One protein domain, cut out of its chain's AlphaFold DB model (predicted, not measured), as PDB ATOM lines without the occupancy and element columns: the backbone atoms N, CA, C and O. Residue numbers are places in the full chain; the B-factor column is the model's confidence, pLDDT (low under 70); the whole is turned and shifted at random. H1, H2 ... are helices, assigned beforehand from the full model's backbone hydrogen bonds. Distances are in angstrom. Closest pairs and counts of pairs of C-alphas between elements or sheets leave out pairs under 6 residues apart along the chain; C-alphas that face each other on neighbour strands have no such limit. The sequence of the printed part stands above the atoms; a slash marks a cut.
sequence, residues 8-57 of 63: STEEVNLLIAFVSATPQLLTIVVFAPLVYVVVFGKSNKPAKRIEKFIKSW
ATOM      1  N   SER A   8     -30.387  30.387 -45.061       73.25
ATOM      2  CA  SER A   8     -29.514  29.847 -46.097       73.25
ATOM      3  C   SER A   8     -29.802  28.376 -46.408       73.25
ATOM      4  O   SER A   8     -30.255  27.591 -45.572       73.25
ATOM      5  N   THR A   9     -29.485  27.975 -47.637       71.44
ATOM      6  CA  THR A   9     -29.600  26.586 -48.109       71.44
ATOM      7  C   THR A   9     -28.728  25.617 -47.295       71.44
ATOM      8  O   THR A   9     -29.048  24.436 -47.175       71.44
ATOM      9  N   GLU A  10     -27.635  26.104 -46.700       72.75
ATOM     10  CA  GLU A  10     -26.736  25.315 -45.849       72.75
ATOM     11  C   GLU A  10     -27.383  24.943 -44.508       72.75
ATOM     12  O   GLU A  10     -27.274  23.795 -44.073       72.75
ATOM     13  N   GLU A  11     -28.134  25.861 -43.894       70.25
ATOM     14  CA  GLU A  11     -28.889  25.590 -42.663       70.25
ATOM     15  C   GLU A  11     -30.022  24.585 -42.893       70.25
ATOM     16  O   GLU A  11     -30.245  23.699 -42.065       70.25
ATOM     17  N   VAL A  12     -30.690  24.661 -44.050       71.94
ATOM     18  CA  VAL A  12     -31.699  23.672 -44.465       71.94
ATOM     19  C   VAL A  12     -31.068  22.282 -44.588       71.94
ATOM     20  O   VAL A  12     -31.611  21.308 -44.064       71.94
ATOM     21  N   ASN A  13     -29.899  22.181 -45.225       75.44
ATOM     22  CA  ASN A  13     -29.187  20.912 -45.385       75.44
ATOM     23  C   ASN A  13     -28.719  20.329 -44.045       75.44
ATOM     24  O   ASN A  13     -28.831  19.120 -43.840       75.44
ATOM     25  N   LEU A  14     -28.245  21.165 -43.117       75.00
ATOM     26  CA  LEU A  14     -27.890  20.735 -41.761       75.00
ATOM     27  C   LEU A  14     -29.105  20.228 -40.981       75.00
ATOM     28  O   LEU A  14     -29.025  19.180 -40.335       75.00
ATOM     29  N   LEU A  15     -30.238  20.928 -41.069       73.00
ATOM     30  CA  LEU A  15     -31.471  20.519 -40.402       73.00
ATOM     31  C   LEU A  15     -31.975  19.179 -40.956       73.00
ATOM     32  O   LEU A  15     -32.299  18.273 -40.190       73.00
ATOM     33  N   ILE A  16     -31.973  19.020 -42.283       75.25
ATOM     34  CA  ILE A  16     -32.349  17.769 -42.953       75.25
ATOM     35  C   ILE A  16     -31.383  16.642 -42.573       75.25
ATOM     36  O   ILE A  16     -31.833  15.543 -42.252       75.25
ATOM     37  N   ALA A  17     -30.074  16.899 -42.541       73.12
ATOM     38  CA  ALA A  17     -29.083  15.911 -42.121       73.12
ATOM     39  C   ALA A  17     -29.336  15.450 -40.677       73.12
ATOM     40  O   ALA A  17     -29.380  14.248 -40.411       73.12
ATOM     41  N   PHE A  18     -29.607  16.378 -39.758       70.62
ATOM     42  CA  PHE A  18     -29.896  16.061 -38.360       70.62
ATOM     43  C   PHE A  18     -31.213  15.284 -38.191       70.62
ATOM     44  O   PHE A  18     -31.265  14.285 -37.465       70.62
ATOM     45  N   VAL A  19     -32.264  15.688 -38.908       72.31
ATOM     46  CA  VAL A  19     -33.572  15.009 -38.921       72.31
ATOM     47  C   VAL A  19     -33.494  13.634 -39.591       72.31
ATOM     48  O   VAL A  19     -34.199  12.716 -39.192       72.31
ATOM     49  N   SER A  20     -32.619  13.444 -40.577       71.25
ATOM     50  CA  SER A  20     -32.417  12.140 -41.227       71.25
ATOM     51  C   SER A  20     -31.576  11.169 -40.385       71.25
ATOM     52  O   SER A  20     -31.810   9.959 -40.418       71.25
ATOM     53  N   ALA A  21     -30.641  11.687 -39.582       68.38
ATOM     54  CA  ALA A  21     -29.778  10.895 -38.708       68.38
ATOM     55  C   ALA A  21     -30.479  10.468 -37.406       68.38
ATOM     56  O   ALA A  21     -30.211   9.395 -36.862       68.38
ATOM     57  N   THR A  22     -31.406  11.285 -36.902       68.88
ATOM     58  CA  THR A  22     -32.125  11.032 -35.641       68.88
ATOM     59  C   THR A  22     -32.923   9.717 -35.620       68.88
ATOM     60  O   THR A  22     -32.800   9.000 -34.624       68.88
ATOM     61  N   PRO A  23     -33.661   9.309 -36.675       71.31
ATOM     62  CA  PRO A  23     -34.338   8.015 -36.732       71.31
ATOM     63  C   PRO A  23     -33.373   6.833 -36.605       71.31
ATOM     64  O   PRO A  23     -33.655   5.861 -35.903       71.31
ATOM     65  N   GLN A  24     -32.213   6.919 -37.257       71.81
ATOM     66  CA  GLN A  24     -31.208   5.856 -37.249       71.81
ATOM     67  C   GLN A  24     -30.551   5.742 -35.873       71.81
ATOM     68  O   GLN A  24     -30.436   4.643 -35.333       71.81
ATOM     69  N   LEU A  25     -30.197   6.876 -35.263       73.06
ATOM     70  CA  LEU A  25     -29.643   6.914 -33.910       73.06
ATOM     71  C   LEU A  25     -30.643   6.399 -32.869       73.06
ATOM     72  O   LEU A  25     -30.266   5.591 -32.022       73.06
ATOM     73  N   LEU A  26     -31.920   6.784 -32.964       74.06
ATOM     74  CA  LEU A  26     -32.985   6.248 -32.108       74.06
ATOM     75  C   LEU A  26     -33.113   4.731 -32.251       74.06
ATOM     76  O   LEU A  26     -33.191   4.017 -31.253       74.06
ATOM     77  N   THR A  27     -33.070   4.233 -33.485       76.31
ATOM     78  CA  THR A  27     -33.122   2.795 -33.763       76.31
ATOM     79  C   THR A  27     -31.937   2.075 -33.120       76.31
ATOM     80  O   THR A  27     -32.129   1.065 -32.449       76.31
ATOM     81  N   ILE A  28     -30.721   2.615 -33.235       77.88
ATOM     82  CA  ILE A  28     -29.527   2.040 -32.599       77.88
ATOM     83  C   ILE A  28     -29.674   2.031 -31.074       77.88
ATOM     84  O   ILE A  28     -29.420   1.004 -30.449       77.88
ATOM     85  N   VAL A  29     -30.128   3.130 -30.466       77.75
ATOM     86  CA  VAL A  29     -30.297   3.230 -29.006       77.75
ATOM     87  C   VAL A  29     -31.354   2.256 -28.481       77.75
ATOM     88  O   VAL A  29     -31.182   1.728 -27.387       77.75
ATOM     89  N   VAL A  30     -32.416   1.972 -29.239       78.19
ATOM     90  CA  VAL A  30     -33.478   1.035 -28.824       78.19
ATOM     91  C   VAL A  30     -33.100  -0.423 -29.102       78.19
ATOM     92  O   VAL A  30     -33.298  -1.291 -28.248       78.19
ATOM     93  N   PHE A  31     -32.536  -0.717 -30.275       79.06
ATOM     94  CA  PHE A  31     -32.251  -2.091 -30.688       79.06
ATOM     95  C   PHE A  31     -30.913  -2.620 -30.175       79.06
ATOM     96  O   PHE A  31     -30.821  -3.815 -29.902       79.06
ATOM     97  N   ALA A  32     -29.888  -1.785 -29.981       80.31
ATOM     98  CA  ALA A  32     -28.607  -2.260 -29.451       80.31
ATOM     99  C   ALA A  32     -28.731  -2.892 -28.046       80.31
ATOM    100  O   ALA A  32     -28.171  -3.974 -27.854       80.31
ATOM    101  N   PRO A  33     -29.492  -2.330 -27.082       76.38
ATOM    102  CA  PRO A  33     -29.751  -2.983 -25.799       76.38
ATOM    103  C   PRO A  33     -30.522  -4.295 -25.951       76.38
ATOM    104  O   PRO A  33     -30.189  -5.273 -25.287       76.38
ATOM    105  N   LEU A  34     -31.524  -4.341 -26.835       78.75
ATOM    106  CA  LEU A  34     -32.314  -5.550 -27.089       78.75
ATOM    107  C   LEU A  34     -31.444  -6.675 -27.654       78.75
ATOM    108  O   LEU A  34     -31.433  -7.780 -27.114       78.75
ATOM    109  N   VAL A  35     -30.662  -6.384 -28.694       79.81
ATOM    110  CA  VAL A  35     -29.718  -7.336 -29.294       79.81
ATOM    111  C   VAL A  35     -28.676  -7.765 -28.266       79.81
ATOM    112  O   VAL A  35     -28.373  -8.951 -28.157       79.81
ATOM    113  N   TYR A  36     -28.175  -6.837 -27.452       74.75
ATOM    114  CA  TYR A  36     -27.250  -7.155 -26.374       74.75
ATOM    115  C   TYR A  36     -27.861  -8.126 -25.353       74.75
ATOM    116  O   TYR A  36     -27.229  -9.121 -25.004       74.75
ATOM    117  N   VAL A  37     -29.098  -7.896 -24.909       73.44
ATOM    118  CA  VAL A  37     -29.803  -8.800 -23.986       73.44
ATOM    119  C   VAL A  37     -30.064 -10.162 -24.633       73.44
ATOM    120  O   VAL A  37     -29.892 -11.183 -23.976       73.44
ATOM    121  N   VAL A  38     -30.416 -10.226 -25.915       75.75
ATOM    122  CA  VAL A  38     -30.668 -11.506 -26.602       75.75
ATOM    123  C   VAL A  38     -29.378 -12.311 -26.793       75.75
ATOM    124  O   VAL A  38     -29.341 -13.503 -26.488       75.75
ATOM    125  N   VAL A  39     -28.305 -11.669 -27.262       75.31
ATOM    126  CA  VAL A  39     -27.027 -12.331 -27.571       75.31
ATOM    127  C   VAL A  39     -26.259 -12.683 -26.297       75.31
ATOM    128  O   VAL A  39     -25.665 -13.756 -26.193       75.31
ATOM    129  N   PHE A  40     -26.278 -11.793 -25.306       68.06
ATOM    130  CA  PHE A  40     -25.457 -11.921 -24.109       68.06
ATOM    131  C   PHE A  40     -26.244 -12.215 -22.833       68.06
ATOM    132  O   PHE A  40     -25.622 -12.580 -21.842       68.06
ATOM    133  N   GLY A  41     -27.575 -12.145 -22.823       59.94
ATOM    134  CA  GLY A  41     -28.395 -12.351 -21.620       59.94
ATOM    135  C   GLY A  41     -28.335 -13.763 -21.033       59.94
ATOM    136  O   GLY A  41     -28.562 -13.926 -19.840       59.94
ATOM    137  N   LYS A  42     -27.943 -14.783 -21.811       59.31
ATOM    138  CA  LYS A  42     -27.634 -16.123 -21.264       59.31
ATOM    139  C   LYS A  42     -26.268 -16.201 -20.571       59.31
ATOM    140  O   LYS A  42     -26.016 -17.131 -19.808       59.31
ATOM    141  N   SER A  43     -25.378 -15.244 -20.819       60.22
ATOM    142  CA  SER A  43     -24.039 -15.193 -20.240       60.22
ATOM    143  C   SER A  43     -23.967 -14.027 -19.259       60.22
ATOM    144  O   SER A  43     -23.922 -12.876 -19.651       60.22
ATOM    145  N   ASN A  44     -23.871 -14.285 -17.956       61.50
ATOM    146  CA  ASN A  44     -23.735 -13.210 -16.956       61.50
ATOM    147  C   ASN A  44     -22.418 -12.401 -17.062       61.50
ATOM    148  O   ASN A  44     -22.175 -11.488 -16.272       61.50
ATOM    149  N   LYS A  45     -21.521 -12.735 -18.000       65.12
ATOM    150  CA  LYS A  45     -20.198 -12.104 -18.144       65.12
ATOM    151  C   LYS A  45     -20.267 -10.667 -18.691       65.12
ATOM    152  O   LYS A  45     -19.586  -9.807 -18.128       65.12
ATOM    153  N   PRO A  46     -21.058 -10.358 -19.734       63.16
ATOM    154  CA  PRO A  46     -21.122  -9.015 -20.299       63.16
ATOM    155  C   PRO A  46     -21.925  -8.078 -19.393       63.16
ATOM    156  O   PRO A  46     -21.499  -6.951 -19.159       63.16
ATOM    157  N   ALA A  47     -23.021  -8.555 -18.787       64.94
ATOM    158  CA  ALA A  47     -23.808  -7.781 -17.821       64.94
ATOM    159  C   ALA A  47     -22.940  -7.255 -16.660       64.94
ATOM    160  O   ALA A  47     -22.985  -6.067 -16.348       64.94
ATOM    161  N   LYS A  48     -22.045  -8.093 -16.114       66.25
ATOM    162  CA  LYS A  48     -21.062  -7.678 -15.094       66.25
ATOM    163  C   LYS A  48     -20.040  -6.653 -15.603       66.25
ATOM    164  O   LYS A  48     -19.562  -5.832 -14.822       66.25
ATOM    165  N   ARG A  49     -19.680  -6.679 -16.895       66.56
ATOM    166  CA  ARG A  49     -18.810  -5.650 -17.498       66.56
ATOM    167  C   ARG A  49     -19.531  -4.310 -17.593       66.56
ATOM    168  O   ARG A  49     -18.946  -3.310 -17.188       66.56
ATOM    169  N   ILE A  50     -20.781  -4.296 -18.059       68.38
ATOM    170  CA  ILE A  50     -21.586  -3.068 -18.117       68.38
ATOM    171  C   ILE A  50     -21.811  -2.505 -16.713       68.38
ATOM    172  O   ILE A  50     -21.600  -1.316 -16.506       68.38
ATOM    173  N   GLU A  51     -22.125  -3.346 -15.725       68.00
ATOM    174  CA  GLU A  51     -22.258  -2.906 -14.332       68.00
ATOM    175  C   GLU A  51     -20.974  -2.233 -13.817       68.00
ATOM    176  O   GLU A  51     -21.036  -1.207 -13.142       68.00
ATOM    177  N   LYS A  52     -19.796  -2.763 -14.177       72.56
ATOM    178  CA  LYS A  52     -18.502  -2.169 -13.813       72.56
ATOM    179  C   LYS A  52     -18.284  -0.809 -14.479       72.56
ATOM    180  O   LYS A  52     -17.805   0.106 -13.811       72.56
ATOM    181  N   PHE A  53     -18.650  -0.663 -15.753       70.69
ATOM    182  CA  PHE A  53     -18.577   0.619 -16.460       70.69
ATOM    183  C   PHE A  53     -19.546   1.648 -15.873       70.69
ATOM    184  O   PHE A  53     -19.125   2.761 -15.580       70.69
ATOM    185  N   ILE A  54     -20.795   1.262 -15.600       70.62
ATOM    186  CA  ILE A  54     -21.793   2.140 -14.974       70.62
ATOM    187  C   ILE A  54     -21.335   2.552 -13.571       70.62
ATOM    188  O   ILE A  54     -21.339   3.738 -13.255       70.62
ATOM    189  N   LYS A  55     -20.858   1.616 -12.740       71.50
ATOM    190  CA  LYS A  55     -20.295   1.943 -11.415       71.50
ATOM    191  C   LYS A  55     -19.075   2.855 -11.504       71.50
ATOM    192  O   LYS A  55     -18.901   3.697 -10.631       71.50
ATOM    193  N   SER A  56     -18.226   2.681 -12.515       70.19
ATOM    194  CA  SER A  56     -17.067   3.550 -12.734       70.19
ATOM    195  C   SER A  56     -17.484   4.956 -13.150       70.19
ATOM    196  O   SER A  56     -16.863   5.917 -12.714       70.19
ATOM    197  N   TRP A  57     -18.525   5.071 -13.969       67.25
ATOM    198  CA  TRP A  57     -19.053   6.345 -14.448       67.25
ATOM    199  C   TRP A  57     -19.795   7.115 -13.350       67.25
ATOM    200  O   TRP A  57     -19.679   8.330 -13.252       67.25
TER     201      TRP A  57
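AT A GLANCE: This is residues 8 to 57 of the 63 residues of an uncharacterized protein of Agreia sp. COWG (UniProt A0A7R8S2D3). A long helix, H1, makes the length of the model, and a short helix, H2, folds back from its far end, so that the two form an open, uneven V with a tight link at the corner. The printed part has 50 residues, all helix by class, with two named helices, H1 then H2, and no named strand. It is extended, with a radius of gyration of the C-alphas of 17.1 A and spans of 52 by 25 by 8 A.

IN THESE COORDINATES: H1, residues 9 to 40, runs 45.6 A from C-alpha 9 at (-29.600, 26.586, -48.109), with a kink of 27 degrees near residue 34. H2, residues 44 to 57, runs 20.3 A and ends at C-alpha 57 at (-19.053, 6.345, -14.448).

HOW THE PARTS SIT: H1 and H2 are close but not clearly touching; their closest C-alphas, of Phe 40 and Pro 46, are 6.5 A apart. They run opposite ways at a steep tilt of 48 degrees. Every O i to N i+4 pair is within hydrogen-bond range in H2, and 24 of 28 in H1.

THE WHOLE: The C-alphas farthest apart, of Ser 8 and Asn 44, are 52.3 A apart. The printed part has no cut. Confidence is under 70 at residues 21 to 22, 40 to 51 and 57.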